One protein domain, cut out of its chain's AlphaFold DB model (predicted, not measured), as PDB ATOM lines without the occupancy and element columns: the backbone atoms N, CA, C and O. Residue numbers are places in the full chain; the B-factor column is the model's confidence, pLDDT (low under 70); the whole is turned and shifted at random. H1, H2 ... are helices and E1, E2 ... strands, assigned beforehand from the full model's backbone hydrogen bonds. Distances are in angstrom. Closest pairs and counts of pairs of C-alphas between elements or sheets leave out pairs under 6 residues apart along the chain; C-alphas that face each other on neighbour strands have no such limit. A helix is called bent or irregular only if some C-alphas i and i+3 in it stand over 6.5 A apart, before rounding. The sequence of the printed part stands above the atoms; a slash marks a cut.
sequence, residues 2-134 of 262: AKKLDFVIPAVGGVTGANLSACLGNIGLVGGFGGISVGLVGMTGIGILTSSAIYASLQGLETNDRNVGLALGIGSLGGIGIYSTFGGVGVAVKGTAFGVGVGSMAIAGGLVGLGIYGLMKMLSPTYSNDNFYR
ATOM      1  N   ALA A   2      27.877 -22.382  12.821       45.78
ATOM      2  CA  ALA A   2      27.058 -21.985  11.660       45.78
ATOM      3  C   ALA A   2      26.937 -20.455  11.457       45.78
ATOM      4  O   ALA A   2      27.308 -19.951  10.407       45.78
ATOM      5  N   LYS A   3      26.605 -19.693  12.512       49.78
ATOM      6  CA  LYS A   3      26.339 -18.236  12.442       49.78
ATOM      7  C   LYS A   3      27.459 -17.350  11.871       49.78
ATOM      8  O   LYS A   3      27.207 -16.204  11.524       49.78
ATOM      9  N   LYS A   4      28.714 -17.821  11.850       47.94
ATOM     10  CA  LYS A   4      29.847 -17.041  11.318       47.94
ATOM     11  C   LYS A   4      30.022 -17.256   9.814       47.94
ATOM     12  O   LYS A   4      30.601 -16.403   9.156       47.94
ATOM     13  N   LEU A   5      29.543 -18.382   9.285       54.22
ATOM     14  CA  LEU A   5      29.687 -18.738   7.878       54.22
ATOM     15  C   LEU A   5      28.666 -17.990   7.006       54.22
ATOM     16  O   LEU A   5      29.006 -17.562   5.907       54.22
ATOM     17  N   ASP A   6      27.478 -17.730   7.555       65.94
ATOM     18  CA  ASP A   6      26.349 -17.114   6.846       65.94
ATOM     19  C   ASP A   6      26.651 -15.681   6.371       65.94
ATOM     20  O   ASP A   6      26.280 -15.305   5.266       65.94
ATOM     21  N   PHE A   7      27.401 -14.895   7.156       63.91
ATOM     22  CA  PHE A   7      27.825 -13.538   6.772       63.91
ATOM     23  C   PHE A   7      29.118 -13.516   5.942       63.91
ATOM     24  O   PHE A   7      29.327 -12.630   5.113       63.91
ATOM     25  N   VAL A   8      30.000 -14.498   6.143       71.50
ATOM     26  CA  VAL A   8      31.286 -14.556   5.437       71.50
ATOM     27  C   VAL A   8      31.080 -14.830   3.949       71.50
ATOM     28  O   VAL A   8      31.788 -14.250   3.134       71.50
ATOM     29  N   ILE A   9      30.097 -15.654   3.577       75.69
ATOM     30  CA  ILE A   9      29.858 -16.016   2.173       75.69
ATOM     31  C   ILE A   9      29.468 -14.787   1.316       75.69
ATOM     32  O   ILE A   9      30.169 -14.523   0.336       75.69
ATOM     33  N   PRO A  10      28.447 -13.975   1.666       75.06
ATOM     34  CA  PRO A  10      28.116 -12.758   0.921       75.06
ATOM     35  C   PRO A  10      29.238 -11.716   0.934       75.06
ATOM     36  O   PRO A  10      29.511 -11.100  -0.094       75.06
ATOM     37  N   ALA A  11      29.917 -11.537   2.073       74.69
ATOM     38  CA  ALA A  11      30.998 -10.560   2.204       74.69
ATOM     39  C   ALA A  11      32.199 -10.905   1.306       74.69
ATOM     40  O   ALA A  11      32.722 -10.040   0.603       74.69
ATOM     41  N   VAL A  12      32.606 -12.179   1.269       76.00
ATOM     42  CA  VAL A  12      33.655 -12.662   0.355       76.00
ATOM     43  C   VAL A  12      33.213 -12.510  -1.099       76.00
ATOM     44  O   VAL A  12      34.016 -12.102  -1.942       76.00
ATOM     45  N   GLY A  13      31.937 -12.760  -1.389       74.25
ATOM     46  CA  GLY A  13      31.331 -12.499  -2.690       74.25
ATOM     47  C   GLY A  13      31.473 -11.052  -3.141       74.25
ATOM     48  O   GLY A  13      31.994 -10.788  -4.225       74.25
ATOM     49  N   GLY A  14      31.068 -10.114  -2.286       76.12
ATOM     50  CA  GLY A  14      31.164  -8.681  -2.556       76.12
ATOM     51  C   GLY A  14      32.601  -8.223  -2.775       76.12
ATOM     52  O   GLY A  14      32.888  -7.555  -3.763       76.12
ATOM     53  N   VAL A  15      33.532  -8.658  -1.920       79.44
ATOM     54  CA  VAL A  15      34.964  -8.353  -2.078       79.44
ATOM     55  C   VAL A  15      35.515  -8.935  -3.381       79.44
ATOM     56  O   VAL A  15      36.307  -8.287  -4.063       79.44
ATOM     57  N   THR A  16      35.091 -10.137  -3.769       76.56
ATOM     58  CA  THR A  16      35.504 -10.747  -5.042       76.56
ATOM     59  C   THR A  16      34.967  -9.949  -6.231       76.56
ATOM     60  O   THR A  16      35.725  -9.659  -7.156       76.56
ATOM     61  N   GLY A  17      33.704  -9.516  -6.183       72.25
ATOM     62  CA  GLY A  17      33.098  -8.648  -7.198       72.25
ATOM     63  C   GLY A  17      33.793  -7.288  -7.318       72.25
ATOM     64  O   GLY A  17      34.115  -6.849  -8.424       72.25
ATOM     65  N   ALA A  18      34.118  -6.665  -6.186       74.25
ATOM     66  CA  ALA A  18      34.852  -5.405  -6.141       74.25
ATOM     67  C   ALA A  18      36.257  -5.536  -6.753       74.25
ATOM     68  O   ALA A  18      36.662  -4.726  -7.587       74.25
ATOM     69  N   ASN A  19      36.985  -6.599  -6.396       77.62
ATOM     70  CA  ASN A  19      38.311  -6.870  -6.952       77.62
ATOM     71  C   ASN A  19      38.262  -7.165  -8.457       77.62
ATOM     72  O   ASN A  19      39.145  -6.726  -9.195       77.62
ATOM     73  N   LEU A  20      37.231  -7.874  -8.928       72.12
ATOM     74  CA  LEU A  20      37.026  -8.115 -10.356       72.12
ATOM     75  C   LEU A  20      36.809  -6.808 -11.119       72.12
ATOM     76  O   LEU A  20      37.421  -6.624 -12.169       72.12
ATOM     77  N   SER A  21      36.024  -5.875 -10.576       78.06
ATOM     78  CA  SER A  21      35.865  -4.549 -11.182       78.06
ATOM     79  C   SER A  21      37.168  -3.746 -11.169       78.06
ATOM     80  O   SER A  21      37.519  -3.145 -12.181       78.06
ATOM     81  N   ALA A  22      37.946  -3.808 -10.084       73.81
ATOM     82  CA  ALA A  22      39.250  -3.146 -10.019       73.81
ATOM     83  C   ALA A  22      40.253  -3.685 -11.065       73.81
ATOM     84  O   ALA A  22      41.089  -2.935 -11.562       73.81
ATOM     85  N   CYS A  23      40.169  -4.971 -11.428       75.69
ATOM     86  CA  CYS A  23      41.081  -5.601 -12.395       75.69
ATOM     87  C   CYS A  23      40.608  -5.490 -13.855       75.69
ATOM     88  O   CYS A  23      41.417  -5.378 -14.788       75.69
ATOM     89  N   LEU A  24      39.298  -5.601 -14.080       70.88
ATOM     90  CA  LEU A  24      38.702  -5.643 -15.417       70.88
ATOM     91  C   LEU A  24      38.211  -4.271 -15.892       70.88
ATOM     92  O   LEU A  24      38.064  -4.084 -17.099       70.88
ATOM     93  N   GLY A  25      38.052  -3.315 -14.978       74.06
ATOM     94  CA  GLY A  25      37.382  -2.049 -15.235       74.06
ATOM     95  C   GLY A  25      35.863  -2.217 -15.251       74.06
ATOM     96  O   GLY A  25      35.318  -3.212 -14.765       74.06
ATOM     97  N   ASN A  26      35.176  -1.231 -15.819       80.19
ATOM     98  CA  ASN A  26      33.728  -1.289 -15.981       80.19
ATOM     99  C   ASN A  26      33.362  -2.292 -17.084       80.19
ATOM    100  O   ASN A  26      34.019  -2.355 -18.127       80.19
ATOM    101  N   ILE A  27      32.298  -3.059 -16.859       80.38
ATOM    102  CA  ILE A  27      31.742  -3.980 -17.853       80.38
ATOM    103  C   ILE A  27      30.632  -3.248 -18.603       80.38
ATOM    104  O   ILE A  27      29.693  -2.761 -17.985       80.38
ATOM    105  N   GLY A  28      30.727  -3.157 -19.925       78.25
ATOM    106  CA  GLY A  28      29.661  -2.617 -20.764       78.25
ATOM    107  C   GLY A  28      28.580  -3.661 -21.026       78.25
ATOM    108  O   GLY A  28      28.879  -4.818 -21.299       78.25
ATOM    109  N   LEU A  29      27.325  -3.250 -20.978       81.75
ATOM    110  CA  LEU A  29      26.154  -3.985 -21.427       81.75
ATOM    111  C   LEU A  29      25.573  -3.198 -22.603       81.75
ATOM    112  O   LEU A  29      25.294  -2.014 -22.456       81.75
ATOM    113  N   VAL A  30      25.421  -3.813 -23.768       77.75
ATOM    114  CA  VAL A  30      24.941  -3.150 -24.986       77.75
ATOM    115  C   VAL A  30      23.756  -3.927 -25.528       77.75
ATOM    116  O   VAL A  30      23.874  -5.120 -25.789       77.75
ATOM    117  N   GLY A  31      22.616  -3.274 -25.711       79.19
ATOM    118  CA  GLY A  31      21.423  -3.891 -26.291       79.19
ATOM    119  C   GLY A  31      20.667  -2.930 -27.199       79.19
ATOM    120  O   GLY A  31      21.170  -1.864 -27.551       79.19
ATOM    121  N   GLY A  32      19.426  -3.286 -27.542       71.56
ATOM    122  CA  GLY A  32      18.531  -2.400 -28.300       71.56
ATOM    123  C   GLY A  32      18.215  -1.072 -27.590       71.56
ATOM    124  O   GLY A  32      17.746  -0.141 -28.227       71.56
ATOM    125  N   PHE A  33      18.515  -0.981 -26.292       70.94
ATOM    126  CA  PHE A  33      18.355   0.195 -25.429       70.94
ATOM    127  C   PHE A  33      19.624   1.065 -25.325       70.94
ATOM    128  O   PHE A  33      19.666   1.996 -24.528       70.94
ATOM    129  N   GLY A  34      20.682   0.759 -26.083       75.25
ATOM    130  CA  GLY A  34      21.970   1.445 -25.984       75.25
ATOM    131  C   GLY A  34      22.963   0.749 -25.048       75.25
ATOM    132  O   GLY A  34      22.830  -0.437 -24.739       75.25
ATOM    133  N   GLY A  35      24.018   1.475 -24.669       76.06
ATOM    134  CA  GLY A  35      25.122   0.967 -23.853       76.06
ATOM    135  C   GLY A  35      25.063   1.474 -22.413       76.06
ATOM    136  O   GLY A  35      25.118   2.676 -22.190       76.06
ATOM    137  N   ILE A  36      25.019   0.567 -21.440       77.94
ATOM    138  CA  ILE A  36      25.085   0.864 -20.002       77.94
ATOM    139  C   ILE A  36      26.356   0.229 -19.437       77.94
ATOM    140  O   ILE A  36      26.700  -0.887 -19.806       77.94
ATOM    141  N   SER A  37      27.072   0.897 -18.531       78.12
ATOM    142  CA  SER A  37      28.257   0.316 -17.885       78.12
ATOM    143  C   SER A  37      27.990  -0.085 -16.437       78.12
ATOM    144  O   SER A  37      27.522   0.728 -15.643       78.12
ATOM    145  N   VAL A  38      28.369  -1.306 -16.070       80.19
ATOM    146  CA  VAL A  38      28.378  -1.810 -14.697       80.19
ATOM    147  C   VAL A  38      29.745  -1.524 -14.075       80.19
ATOM    148  O   VAL A  38      30.766  -2.071 -14.502       80.19
ATOM    149  N   GLY A  39      29.759  -0.638 -13.079       76.94
ATOM    150  CA  GLY A  39      30.958  -0.252 -12.332       76.94
ATOM    151  C   GLY A  39      31.194  -1.072 -11.060       76.94
ATOM    152  O   GLY A  39      30.576  -2.116 -10.836       76.94
ATOM    153  N   LEU A  40      32.076  -0.557 -10.201       76.50
ATOM    154  CA  LEU A  40      32.507  -1.184  -8.945       76.50
ATOM    155  C   LEU A  40      31.339  -1.648  -8.070       76.50
ATOM    156  O   LEU A  40      31.327  -2.793  -7.614       76.50
ATOM    157  N   VAL A  41      30.346  -0.783  -7.861       75.12
ATOM    158  CA  VAL A  41      29.184  -1.086  -7.016       75.12
ATOM    159  C   VAL A  41      28.309  -2.177  -7.617       75.12
ATOM    160  O   VAL A  41      27.954  -3.127  -6.919       75.12
ATOM    161  N   GLY A  42      28.044  -2.122  -8.922       73.88
ATOM    162  CA  GLY A  42      27.267  -3.160  -9.597       73.88
ATOM    163  C   GLY A  42      27.946  -4.530  -9.526       73.88
ATOM    164  O   GLY A  42      27.314  -5.518  -9.159       73.88
ATOM    165  N   MET A  43      29.256  -4.591  -9.776       78.31
ATOM    166  CA  MET A  43      30.019  -5.844  -9.695       78.31
ATOM    167  C   MET A  43      30.096  -6.403  -8.276       78.31
ATOM    168  O   MET A  43      30.027  -7.617  -8.073       78.31
ATOM    169  N   THR A  44      30.195  -5.522  -7.288       78.06
ATOM    170  CA  THR A  44      30.133  -5.887  -5.874       78.06
ATOM    171  C   THR A  44      28.777  -6.505  -5.517       78.06
ATOM    172  O   THR A  44      28.731  -7.574  -4.903       78.06
ATOM    173  N   GLY A  45      27.677  -5.883  -5.953       78.31
ATOM    174  CA  GLY A  45      26.323  -6.406  -5.759       78.31
ATOM    175  C   GLY A  45      26.112  -7.766  -6.431       78.31
ATOM    176  O   GLY A  45      25.586  -8.687  -5.806       78.31
ATOM    177  N   ILE A  46      26.610  -7.943  -7.659       81.25
ATOM    178  CA  ILE A  46      26.576  -9.238  -8.363       81.25
ATOM    179  C   ILE A  46      27.370 -10.303  -7.592       81.25
ATOM    180  O   ILE A  46      26.917 -11.443  -7.470       81.25
ATOM    181  N   GLY A  47      28.532  -9.946  -7.041       75.75
ATOM    182  CA  GLY A  47      29.353 -10.857  -6.241       75.75
ATOM    183  C   GLY A  47      28.645 -11.335  -4.971       75.75
ATOM    184  O   GLY A  47      28.672 -12.531  -4.658       75.75
ATOM    185  N   ILE A  48      27.957 -10.424  -4.279       82.12
ATOM    186  CA  ILE A  48      27.089 -10.759  -3.144       82.12
ATOM    187  C   ILE A  48      25.982 -11.717  -3.587       82.12
ATOM    188  O   ILE A  48      25.847 -12.786  -2.993       82.12
ATOM    189  N   LEU A  49      25.218 -11.353  -4.623       84.75
ATOM    190  CA  LEU A  49      24.069 -12.128  -5.106       84.75
ATOM    191  C   LEU A  49      24.465 -13.542  -5.534       84.75
ATOM    192  O   LEU A  49      23.793 -14.519  -5.210       84.75
ATOM    193  N   THR A  50      25.585 -13.666  -6.238       84.62
ATOM    194  CA  THR A  50      26.092 -14.969  -6.683       84.62
ATOM    195  C   THR A  50      26.481 -15.833  -5.483       84.62
ATOM    196  O   THR A  50      26.201 -17.029  -5.446       84.62
ATOM    197  N   SER A  51      27.081 -15.228  -4.458       79.25
ATOM    198  CA  SER A  51      27.504 -15.954  -3.256       79.25
ATOM    199  C   SER A  51      26.322 -16.332  -2.361       79.25
ATOM    200  O   SER A  51      26.301 -17.428  -1.800       79.25
ATOM    201  N   SER A  52      25.295 -15.483  -2.273       81.62
ATOM    202  CA  SER A  52      24.053 -15.822  -1.576       81.62
ATOM    203  C   SER A  52      23.252 -16.900  -2.310       81.62
ATOM    204  O   SER A  52      22.624 -17.729  -1.653       81.62
ATOM    205  N   ALA A  53      23.335 -16.974  -3.643       85.94
ATOM    206  CA  ALA A  53      22.731 -18.056  -4.421       85.94
ATOM    207  C   ALA A  53      23.388 -19.412  -4.116       85.94
ATOM    208  O   ALA A  53      22.695 -20.422  -3.962       85.94
ATOM    209  N   ILE A  54      24.718 -19.443  -3.966       86.06
ATOM    210  CA  ILE A  54      25.448 -20.648  -3.541       86.06
ATOM    211  C   ILE A  54      24.985 -21.079  -2.147       86.06
ATOM    212  O   ILE A  54      24.681 -22.253  -1.941       86.06
ATOM    213  N   TYR A  55      24.868 -20.137  -1.208       84.12
ATOM    214  CA  TYR A  55      24.350 -20.433   0.128       84.12
ATOM    215  C   TYR A  55      22.922 -20.993   0.086       84.12
ATOM    216  O   TYR A  55      22.659 -22.031   0.690       84.12
ATOM    217  N   ALA A  56      22.016 -20.362  -0.670       84.44
ATOM    218  CA  ALA A  56      20.648 -20.846  -0.856       84.44
ATOM    219  C   ALA A  56      20.610 -22.272  -1.405       84.44
ATOM    220  O   ALA A  56      19.793 -23.081  -0.972       84.44
ATOM    221  N   SER A  57      21.507 -22.579  -2.340       82.38
ATOM    222  CA  SER A  57      21.611 -23.898  -2.956       82.38
ATOM    223  C   SER A  57      22.060 -24.941  -1.934       82.38
ATOM    224  O   SER A  57      21.377 -25.944  -1.750       82.38
ATOM    225  N   LEU A  58      23.160 -24.684  -1.217       85.25
ATOM    226  CA  LEU A  58      23.679 -25.589  -0.184       85.25
ATOM    227  C   LEU A  58      22.648 -25.827   0.920       85.25
ATOM    228  O   LEU A  58      22.362 -26.970   1.272       85.25
ATOM    229  N   GLN A  59      22.028 -24.753   1.402       82.06
ATOM    230  CA  GLN A  59      20.995 -24.859   2.418       82.06
ATOM    231  C   GLN A  59      19.754 -25.579   1.885       82.06
ATOM    232  O   GLN A  59      19.158 -26.371   2.601       82.06
ATOM    233  N   GLY A  60      19.388 -25.362   0.621       81.69
ATOM    234  CA  GLY A  60      18.322 -26.093  -0.057       81.69
ATOM    235  C   GLY A  60      18.543 -27.601  -0.081       81.69
ATOM    236  O   GLY A  60      17.590 -28.343   0.153       81.69
ATOM    237  N   LEU A  61      19.784 -28.049  -0.310       83.38
ATOM    238  CA  LEU A  61      20.151 -29.467  -0.250       83.38
ATOM    239  C   LEU A  61      20.054 -30.018   1.176       83.38
ATOM    240  O   LEU A  61      19.489 -31.090   1.374       83.38
ATOM    241  N   GLU A  62      20.582 -29.294   2.164       84.31
ATOM    242  CA  GLU A  62      20.569 -29.737   3.564       84.31
ATOM    243  C   GLU A  62      19.153 -29.795   4.144       84.31
ATOM    244  O   GLU A  62      18.807 -30.740   4.852       84.31
ATOM    245  N   THR A  63      18.321 -28.799   3.838       82.94
ATOM    246  CA  THR A  63      16.963 -28.691   4.386       82.94
ATOM    247  C   THR A  63      15.889 -29.274   3.467       82.94
ATOM    248  O   THR A  63      14.712 -29.200   3.808       82.94
ATOM    249  N   ASN A  64      16.274 -29.836   2.314       83.06
ATOM    250  CA  ASN A  64      15.377 -30.325   1.259       83.06
ATOM    251  C   ASN A  64      14.225 -29.343   0.960       83.06
ATOM    252  O   ASN A  64      13.044 -29.700   0.903       83.06
ATOM    253  N   ASP A  65      14.579 -28.064   0.848       83.69
ATOM    254  CA  ASP A  65      13.616 -26.973   0.771       83.69
ATOM    255  C   ASP A  65      13.146 -26.787  -0.673       83.69
ATOM    256  O   ASP A  65      13.874 -26.285  -1.534       83.69
ATOM    257  N   ARG A  66      11.901 -27.190  -0.946       79.56
ATOM    258  CA  ARG A  66      11.305 -27.105  -2.288       79.56
ATOM    259  C   ARG A  66      11.199 -25.669  -2.809       79.56
ATOM    260  O   ARG A  66      11.142 -25.480  -4.025       79.56
ATOM    261  N   ASN A  67      11.220 -24.664  -1.931       83.25
ATOM    262  CA  ASN A  67      11.118 -23.261  -2.336       83.25
ATOM    263  C   ASN A  67      12.351 -22.787  -3.119       83.25
ATOM    264  O   ASN A  67      12.242 -21.863  -3.922       83.25
ATOM    265  N   VAL A  68      13.499 -23.451  -2.958       84.19
ATOM    266  CA  VAL A  68      14.730 -23.150  -3.708       84.19
ATOM    267  C   VAL A  68      14.539 -23.407  -5.204       84.19
ATOM    268  O   VAL A  68      14.907 -22.574  -6.031       84.19
ATOM    269  N   GLY A  69      13.890 -24.518  -5.564       81.25
ATOM    270  CA  GLY A  69      13.561 -24.825  -6.959       81.25
ATOM    271  C   GLY A  69      12.574 -23.822  -7.563       81.25
ATOM    272  O   GLY A  69      12.703 -23.450  -8.728       81.25
ATOM    273  N   LEU A  70      11.633 -23.327  -6.754       83.94
ATOM    274  CA  LEU A  70      10.685 -22.293  -7.166       83.94
ATOM    275  C   LEU A  70      11.380 -20.943  -7.388       83.94
ATOM    276  O   LEU A  70      11.137 -20.305  -8.410       83.94
ATOM    277  N   ALA A  71      12.286 -20.532  -6.498       83.69
ATOM    278  CA  ALA A  71      13.065 -19.304  -6.655       83.69
ATOM    279  C   ALA A  71      13.949 -19.340  -7.916       83.69
ATOM    280  O   ALA A  71      13.979 -18.372  -8.679       83.69
ATOM    281  N   LEU A  72      14.600 -20.478  -8.181       87.44
ATOM    282  CA  LEU A  72      15.354 -20.704  -9.416       87.44
ATOM    283  C   LEU A  72      14.447 -20.618 -10.653       87.44
ATOM    284  O   LEU A  72      14.799 -19.963 -11.634       87.44
ATOM    285  N   GLY A  73      13.283 -21.270 -10.612       82.31
ATOM    286  CA  GLY A  73      12.333 -21.305 -11.723       82.31
ATOM    287  C   GLY A  73      11.767 -19.927 -12.057       82.31
ATOM    288  O   GLY A  73      11.860 -19.493 -13.203       82.31
ATOM    289  N   ILE A  74      11.247 -19.207 -11.059       86.00
ATOM    290  CA  ILE A  74      10.701 -17.852 -11.242       86.00
ATOM    291  C   ILE A  74      11.794 -16.892 -11.710       86.00
ATOM    292  O   ILE A  74      11.568 -16.123 -12.643       86.00
ATOM    293  N   GLY A  75      12.990 -16.973 -11.125       78.38
ATOM    294  CA  GLY A  75      14.127 -16.182 -11.579       78.38
ATOM    295  C   GLY A  75      14.462 -16.457 -13.046       78.38
ATOM    296  O   GLY A  75      14.638 -15.527 -13.832       78.38
ATOM    297  N   SER A  76      14.483 -17.732 -13.443       84.62
ATOM    298  CA  SER A  76      14.789 -18.125 -14.822       84.62
ATOM    299  C   SER A  76      13.748 -17.611 -15.810       84.62
ATOM    300  O   SER A  76      14.106 -17.096 -16.869       84.62
ATOM    301  N   LEU A  77      12.467 -17.689 -15.445       88.25
ATOM    302  CA  LEU A  77      11.377 -17.107 -16.227       88.25
ATOM    303  C   LEU A  77      11.509 -15.585 -16.334       88.25
ATOM    304  O   LEU A  77      11.302 -15.041 -17.417       88.25
ATOM    305  N   GLY A  78      11.923 -14.908 -15.262       83.81
ATOM    306  CA  GLY A  78      12.241 -13.479 -15.289       83.81
ATOM    307  C   GLY A  78      13.354 -13.151 -16.289       83.81
ATOM    308  O   GLY A  78      13.201 -12.242 -17.101       83.81
ATOM    309  N   GLY A  79      14.433 -13.939 -16.304       73.50
ATOM    310  CA  GLY A  79      15.531 -13.787 -17.266       73.50
ATOM    311  C   GLY A  79      15.096 -13.982 -18.724       73.50
ATOM    312  O   GLY A  79      15.490 -13.213 -19.602       73.50
ATOM    313  N   ILE A  80      14.229 -14.964 -18.983       84.31
ATOM    314  CA  ILE A  80      13.622 -15.175 -20.309       84.31
ATOM    315  C   ILE A  80      12.717 -13.996 -20.686       84.31
ATOM    316  O   ILE A  80      12.765 -13.530 -21.825       84.31
ATOM    317  N   GLY A  81      11.927 -13.490 -19.737       83.69
ATOM    318  CA  GLY A  81      11.047 -12.339 -19.941       83.69
ATOM    319  C   GLY A  81      11.824 -11.094 -20.362       83.69
ATOM    320  O   GLY A  81      11.502 -10.486 -21.379       83.69
ATOM    321  N   ILE A  82      12.911 -10.770 -19.657       74.88
ATOM    322  CA  ILE A  82      13.789  -9.640 -20.004       74.88
ATOM    323  C   ILE A  82      14.367  -9.819 -21.417       74.88
ATOM    324  O   ILE A  82      14.338  -8.887 -22.219       74.88
ATOM    325  N   TYR A  83      14.822 -11.027 -21.765       77.25
ATOM    326  CA  TYR A  83      15.314 -11.314 -23.115       77.25
ATOM    327  C   TYR A  83      14.234 -11.111 -24.193       77.25
ATOM    328  O   TYR A  83      14.537 -10.624 -25.279       77.25
ATOM    329  N   SER A  84      12.974 -11.458 -23.910       78.19
ATOM    330  CA  SER A  84      11.876 -11.292 -24.874       78.19
ATOM    331  C   SER A  84      11.537  -9.826 -25.168       78.19
ATOM    332  O   SER A  84      11.134  -9.517 -26.286       78.19
ATOM    333  N   THR A  85      11.756  -8.927 -24.203       79.19
ATOM    334  CA  THR A  85      11.487  -7.490 -24.356       79.19
ATOM    335  C   THR A  85      12.653  -6.750 -25.008       79.19
ATOM    336  O   THR A  85      12.442  -5.919 -25.885       79.19
ATOM    337  N   PHE A  86      13.888  -7.041 -24.586       71.62
ATOM    338  CA  PHE A  86      15.076  -6.277 -24.999       71.62
ATOM    339  C   PHE A  86      15.905  -6.953 -26.098       71.62
ATOM    340  O   PHE A  86      16.829  -6.341 -26.640       71.62
ATOM    341  N   GLY A  87      15.581  -8.198 -26.447       71.50
ATOM    342  CA  GLY A  87      16.343  -8.996 -27.399       71.50
ATOM    343  C   GLY A  87      17.697  -9.451 -26.846       71.50
ATOM    344  O   GLY A  87      17.935  -9.487 -25.638       71.50
ATOM    345  N   GLY A  88      18.597  -9.838 -27.752       73.50
ATOM    346  CA  GLY A  88      19.950 -10.255 -27.391       73.50
ATOM    347  C   GLY A  88      20.744  -9.120 -26.746       73.50
ATOM    348  O   GLY A  88      20.898  -8.055 -27.337       73.50
ATOM    349  N   VAL A  89      21.278  -9.370 -25.551       80.25
ATOM    350  CA  VAL A  89      22.144  -8.432 -24.828       80.25
ATOM    351  C   VAL A  89      23.600  -8.765 -25.137       80.25
ATOM    352  O   VAL A  89      24.014  -9.913 -25.011       80.25
ATOM    353  N   GLY A  90      24.397  -7.781 -25.533       79.81
ATOM    354  CA  GLY A  90      25.846  -7.882 -25.661       79.81
ATOM    355  C   GLY A  90      26.552  -7.461 -24.375       79.81
ATOM    356  O   GLY A  90      26.168  -6.483 -23.742       79.81
ATOM    357  N   VAL A  91      27.606  -8.171 -23.990       84.44
ATOM    358  CA  VAL A  91      28.495  -7.780 -22.889       84.44
ATOM    359  C   VAL A  91      29.849  -7.415 -23.478       84.44
ATOM    360  O   VAL A  91      30.426  -8.197 -24.231       84.44
ATOM    361  N   ALA A  92      30.348  -6.231 -23.139       81.19
ATOM    362  CA  ALA A  92      31.606  -5.680 -23.607       81.19
ATOM    363  C   ALA A  92      32.610  -5.537 -22.456       81.19
ATOM    364  O   ALA A  92      32.355  -4.848 -21.470       81.19
ATOM    365  N   VAL A  93      33.785  -6.155 -22.587       81.62
ATOM    366  CA  VAL A  93      34.884  -6.048 -21.615       81.62
ATOM    367  C   VAL A  93      36.183  -5.800 -22.367       81.62
ATOM    368  O   VAL A  93      36.539  -6.566 -23.263       81.62
ATOM    369  N   LYS A  94      36.900  -4.730 -22.002       78.56
ATOM    370  CA  LYS A  94      38.220  -4.382 -22.566       78.56
ATOM    371  C   LYS A  94      38.270  -4.444 -24.107       78.56
ATOM    372  O   LYS A  94      39.225  -4.955 -24.682       78.56
ATOM    373  N   GLY A  95      37.221  -3.952 -24.774       71.62
ATOM    374  CA  GLY A  95      37.133  -3.904 -26.241       71.62
ATOM    375  C   GLY A  95      36.680  -5.201 -26.926       71.62
ATOM    376  O   GLY A  95      36.532  -5.216 -28.143       71.62
ATOM    377  N   THR A  96      36.419  -6.275 -26.176       77.38
ATOM    378  CA  THR A  96      35.778  -7.495 -26.697       77.38
ATOM    379  C   THR A  96      34.292  -7.474 -26.372       77.38
ATOM    380  O   THR A  96      33.937  -7.091 -25.262       77.38
ATOM    381  N   ALA A  97      33.432  -7.867 -27.314       77.62
ATOM    382  CA  ALA A  97      31.989  -7.955 -27.105       77.62
ATOM    383  C   ALA A  97      31.488  -9.364 -27.429       77.62
ATOM    384  O   ALA A  97      31.826  -9.920 -28.475       77.62
ATOM    385  N   PHE A  98      30.681  -9.936 -26.542       83.50
ATOM    386  CA  PHE A  98      30.041 -11.231 -26.750       83.50
ATOM    387  C   PHE A  98      28.535 -11.123 -26.525       83.50
ATOM    388  O   PHE A  98      28.072 -10.456 -25.603       83.50
ATOM    389  N   GLY A  99      27.767 -11.765 -27.402       79.44
ATOM    390  CA  GLY A  99      26.312 -11.809 -27.311       79.44
ATOM    391  C   GLY A  99      25.851 -12.842 -26.291       79.44
ATOM    392  O   GLY A  99      26.376 -13.954 -26.233       79.44
ATOM    393  N   VAL A 100      24.845 -12.477 -25.508       84.81
ATOM    394  CA  VAL A 100      24.226 -13.323 -24.497       84.81
ATOM    395  C   VAL A 100      22.833 -13.717 -24.978       84.81
ATOM    396  O   VAL A 100      21.983 -12.872 -25.257       84.81
ATOM    397  N   GLY A 101      22.617 -15.026 -25.114       83.69
ATOM    398  CA  GLY A 101      21.364 -15.598 -25.602       83.69
ATOM    399  C   GLY A 101      20.337 -15.854 -24.495       83.69
ATOM    400  O   GLY A 101      20.629 -15.732 -23.300       83.69
ATOM    401  N   VAL A 102      19.147 -16.304 -24.905       82.94
ATOM    402  CA  VAL A 102      18.017 -16.596 -24.004       82.94
ATOM    403  C   VAL A 102      18.357 -17.627 -22.921       82.94
ATOM    404  O   VAL A 102      17.951 -17.468 -21.776       82.94
ATOM    405  N   GLY A 103      19.159 -18.651 -23.241       84.62
ATOM    406  CA  GLY A 103      19.543 -19.691 -22.279       84.62
ATOM    407  C   GLY A 103      20.427 -19.153 -21.152       84.62
ATOM    408  O   GLY A 103      20.170 -19.401 -19.979       84.62
ATOM    409  N   SER A 104      21.432 -18.349 -21.494       81.81
ATOM    410  CA  SER A 104      22.290 -17.672 -20.514       81.81
ATOM    411  C   SER A 104      21.528 -16.643 -19.679       81.81
ATOM    412  O   SER A 104      21.793 -16.527 -18.485       81.81
ATOM    413  N   MET A 105      20.552 -15.946 -20.268       81.31
ATOM    414  CA  MET A 105      19.678 -15.028 -19.531       81.31
ATOM    415  C   MET A 105      18.751 -15.770 -18.567       81.31
ATOM    416  O   MET A 105      18.581 -15.325 -17.436       81.31
ATOM    417  N   ALA A 106      18.219 -16.933 -18.956       84.38
ATOM    418  CA  ALA A 106      17.451 -17.792 -18.057       84.38
ATOM    419  C   ALA A 106      18.303 -18.245 -16.860       84.38
ATOM    420  O   ALA A 106      17.888 -18.116 -15.714       84.38
ATOM    421  N   ILE A 107      19.534 -18.700 -17.105       84.31
ATOM    422  CA  ILE A 107      20.451 -19.104 -16.030       84.31
ATOM    423  C   ILE A 107      20.777 -17.915 -15.114       84.31
ATOM    424  O   ILE A 107      20.727 -18.052 -13.892       84.31
ATOM    425  N   ALA A 108      21.070 -16.743 -15.686       83.38
ATOM    426  CA  ALA A 108      21.347 -15.532 -14.918       83.38
ATOM    427  C   ALA A 108      20.143 -15.120 -14.056       83.38
ATOM    428  O   ALA A 108      20.301 -14.865 -12.864       83.38
ATOM    429  N   GLY A 109      18.936 -15.136 -14.623       80.19
ATOM    430  CA  GLY A 109      17.704 -14.877 -13.885       80.19
ATOM    431  C   GLY A 109      17.496 -15.874 -12.744       80.19
ATOM    432  O   GLY A 109      17.158 -15.480 -11.629       80.19
ATOM    433  N   GLY A 110      17.768 -17.160 -12.978       81.81
ATOM    434  CA  GLY A 110      17.708 -18.192 -11.948       81.81
ATOM    435  C   GLY A 110      18.693 -17.955 -10.800       81.81
ATOM    436  O   GLY A 110      18.314 -18.074  -9.634       81.81
ATOM    437  N   LEU A 111      19.933 -17.557 -11.109       85.25
ATOM    438  CA  LEU A 111      20.933 -17.182 -10.102       85.25
ATOM    439  C   LEU A 111      20.498 -15.968  -9.288       85.25
ATOM    440  O   LEU A 111      20.671 -15.968  -8.073       85.25
ATOM    441  N   VAL A 112      19.907 -14.958  -9.926       87.62
ATOM    442  CA  VAL A 112      19.363 -13.789  -9.221       87.62
ATOM    443  C   VAL A 112      18.222 -14.208  -8.291       87.62
ATOM    444  O   VAL A 112      18.223 -13.823  -7.123       87.62
ATOM    445  N   GLY A 113      17.298 -15.054  -8.758       79.88
ATOM    446  CA  GLY A 113      16.204 -15.584  -7.936       79.88
ATOM    447  C   GLY A 113      16.701 -16.361  -6.712       79.88
ATOM    448  O   GLY A 113      16.261 -16.108  -5.589       79.88
ATOM    449  N   LEU A 114      17.683 -17.247  -6.902       88.38
ATOM    450  CA  LEU A 114      18.348 -17.957  -5.806       88.38
ATOM    451  C   LEU A 114      19.121 -17.017  -4.877       88.38
ATOM    452  O   LEU A 114      19.111 -17.208  -3.662       88.38
ATOM    453  N   GLY A 115      19.780 -16.003  -5.432       83.31
ATOM    454  CA  GLY A 115      20.549 -15.016  -4.685       83.31
ATOM    455  C   GLY A 115      19.675 -14.200  -3.743       83.31
ATOM    456  O   GLY A 115      20.017 -14.055  -2.565       83.31
ATOM    457  N   ILE A 116      18.526 -13.731  -4.234       83.62
ATOM    458  CA  ILE A 116      17.525 -13.006  -3.443       83.62
ATOM    459  C   ILE A 116      16.932 -13.919  -2.371       83.62
ATOM    460  O   ILE A 116      16.857 -13.521  -1.210       83.62
ATOM    461  N   TYR A 117      16.566 -15.154  -2.722       83.75
ATOM    462  CA  TYR A 117      16.049 -16.115  -1.749       83.75
ATOM    463  C   TYR A 117      17.075 -16.419  -0.642       83.75
ATOM    464  O   TYR A 117      16.729 -16.430   0.539       83.75
ATOM    465  N   GLY A 118      18.351 -16.593  -0.998       82.00
ATOM    466  CA  GLY A 118      19.444 -16.787  -0.042       82.00
ATOM    467  C   GLY A 118      19.630 -15.600   0.894       82.00
ATOM    468  O   GLY A 118      19.735 -15.792   2.103       82.00
ATOM    469  N   LEU A 119      19.596 -14.379   0.352       80.12
ATOM    470  CA  LEU A 119      19.617 -13.151   1.149       80.12
ATOM    471  C   LEU A 119      18.416 -13.094   2.101       80.12
ATOM    472  O   LEU A 119      18.610 -12.948   3.303       80.12
ATOM    473  N   MET A 120      17.189 -13.281   1.605       79.50
ATOM    474  CA  MET A 120      15.977 -13.278   2.437       79.50
ATOM    475  C   MET A 120      16.036 -14.319   3.558       79.50
ATOM    476  O   MET A 120      15.633 -14.034   4.685       79.50
ATOM    477  N   LYS A 121      16.582 -15.507   3.280       79.62
ATOM    478  CA  LYS A 121      16.747 -16.563   4.285       79.62
ATOM    479  C   LYS A 121      17.741 -16.153   5.374       79.62
ATOM    480  O   LYS A 121      17.455 -16.366   6.550       79.62
ATOM    481  N   MET A 122      18.840 -15.487   5.008       70.38
ATOM    482  CA  MET A 122      19.797 -14.901   5.963       70.38
ATOM    483  C   MET A 122      19.211 -13.728   6.768       70.38
ATOM    484  O   MET A 122      19.568 -13.552   7.928       70.38
ATOM    485  N   LEU A 123      18.319 -12.938   6.162       70.81
ATOM    486  CA  LEU A 123      17.668 -11.760   6.759       70.81
ATOM    487  C   LEU A 123      16.455 -12.101   7.644       70.81
ATOM    488  O   LEU A 123      15.925 -11.225   8.324       70.81
ATOM    489  N   SER A 124      15.980 -13.347   7.626       68.00
ATOM    490  CA  SER A 124      14.763 -13.733   8.340       68.00
ATOM    491  C   SER A 124      14.961 -13.771   9.874       68.00
ATOM    492  O   SER A 124      15.947 -14.326  10.370       68.00
ATOM    493  N   PRO A 125      14.015 -13.221  10.668       54.91
ATOM    494  CA  PRO A 125      14.175 -13.018  12.117       54.91
ATOM    495  C   PRO A 125      14.242 -14.318  12.935       54.91
ATOM    496  O   PRO A 125      14.697 -14.309  14.079       54.91
ATOM    497  N   THR A 126      13.856 -15.459  12.358       51.50
ATOM    498  CA  THR A 126      14.002 -16.787  12.979       51.50
ATOM    499  C   THR A 126      15.474 -17.166  13.207       51.50
ATOM    500  O   THR A 126      15.772 -18.016  14.044       51.50
ATOM    501  N   TYR A 127      16.407 -16.499  12.522       51.78
ATOM    502  CA  TYR A 127      17.850 -16.719  12.617       51.78
ATOM    503  C   TYR A 127      18.571 -15.518  13.262       51.78
ATOM    504  O   TYR A 127      19.678 -15.150  12.875       51.78
ATOM    505  N   SER A 128      17.928 -14.886  14.254       46.62
ATOM    506  CA  SER A 128      18.405 -13.653  14.886       46.62
ATOM    507  C   SER A 128      19.842 -13.759  15.431       46.62
ATOM    508  O   SER A 128      20.202 -14.596  16.277       46.62
ATOM    509  N   ASN A 129      20.681 -12.877  14.901       50.78
ATOM    510  CA  ASN A 129      21.930 -12.431  15.488       50.78
ATOM    511  C   ASN A 129      22.019 -10.927  15.209       50.78
ATOM    512  O   ASN A 129      22.271 -10.520  14.075       50.78
ATOM    513  N   ASP A 130      21.829 -10.115  16.246       50.47
ATOM    514  CA  ASP A 130      21.776  -8.644  16.190       50.47
ATOM    515  C   ASP A 130      23.029  -7.994  15.556       50.47
ATOM    516  O   ASP A 130      23.023  -6.831  15.158       50.47
ATOM    517  N   ASN A 131      24.111  -8.761  15.392       49.53
ATOM    518  CA  ASN A 131      25.348  -8.340  14.730       49.53
ATOM    519  C   ASN A 131      25.252  -8.227  13.197       49.53
ATOM    520  O   ASN A 131      26.147  -7.637  12.584       49.53
ATOM    521  N   PHE A 132      24.215  -8.797  12.573       46.53
ATOM    522  CA  PHE A 132      24.004  -8.721  11.123       46.53
ATOM    523  C   PHE A 132      23.572  -7.311  10.703       46.53
ATOM    524  O   PHE A 132      24.192  -6.710   9.829       46.53
ATOM    525  N   TYR A 133      22.593  -6.736  11.407       48.56
ATOM    526  CA  TYR A 133      22.063  -5.407  11.096       48.56
ATOM    527  C   TYR A 133      23.085  -4.281  11.296       48.56
ATOM    528  O   TYR A 133      23.072  -3.309  10.548       48.56
ATOM    529  N   ARG A 134      24.023  -4.422  12.246       49.16
ATOM    530  CA  ARG A 134      25.045  -3.389  12.508       49.16
ATOM    531  C   ARG A 134      26.191  -3.344  11.487       49.16
ATOM    532  O   ARG A 134      26.887  -2.344  11.453       49.16
TER     533      ARG A 134
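Overview. This is residues 2 to 134 of the 262 residues of an uncharacterized protein of Microcystis aeruginosa PCC 9807 (UniProt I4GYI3). Two helices, H2 and H4, cross as an X between two others, with H1 along one side and H3 along the other. A small, strongly twisted sheet made of two strand hairpins, E1 with E2 and E3 with E4, stands across one end of the four helices, with few contacts to them, while residues 124 to 134, with no named element, fold back at the other end. The printed part has 133 residues, with four named helices and four named strands in the order H1 E1 E2 H2 H3 E3 E4 H4; the antiparallel sheet runs E2 E1 E3 E4, and the class is mixed, helices and strands. The whole is compact, with a radius of gyration of the C-alphas of 16.1 A and spans of 44 by 32 by 20 A.

Along the chain. Find C-alpha 2 at (27.058, -21.985, 11.660); from there H1 runs 33.7 A to residue 24. H1 is neither bent nor irregular, but only just: C-alphas 4 and 7 are 6.1 A apart. Next come E1, residues 27 to 31, and E2, residues 34 to 38. H2, residues 40 to 63, covers 34.3 A, and H3, residues 66 to 86, 31.0 A. E3, residues 89 to 93, and E4, residues 96 to 100, lead to H4, residues 102 to 123, 31.1 A long, which ends at C-alpha 123 (17.668, -11.760, 6.759).

Arrangement. Start at the hub, H2, in an up-and-down bundle of H1 to H4, each running against the one before; the packing is part aligned, part crossed. H2 touches H1 at Thr 44 and Gly 17, C-alphas 4.3 A apart, at a shallow tilt of 34 degrees, only just short of steep. H2 and H4 touch about perpendicular, at 75 degrees, through residues 48 to 57 and 111 to 121 alone; their closest C-alphas are Ala 53 and Gly 115, 3.8 A. H3 touches H4 at Ser 76 and Gly 110, C-alphas 4.1 A apart, at a steep tilt of 45 degrees. H1 and H3 are apart. In the sheet, look for N 29 and O 36 at 2.7 A between E1 and E2, N 28 and O 92 at 2.8 A between E1 and E3, and N 91 and O 98 at 2.8 A between E3 and E4. E2, H2, H3 and E3 form a split strand-helix-strand unit, two strands running the same way with E1 between them, and its crossover is right-handed. H2 only grazes the sheet, with residues 40 to 46. Each O i to N i+4 pair is within hydrogen-bond range in H2 and H4; H1 has 15 of 19 and H3 16 of 17.

Size, cuts and confidence. The two C-alphas farthest apart, Gly 95 and Thr 126, are 47.3 A from each other. The printed part has no cut, and the links between named elements are tight. The model's pLDDT is under 70 at residues 2 to 7 and 124 to 134.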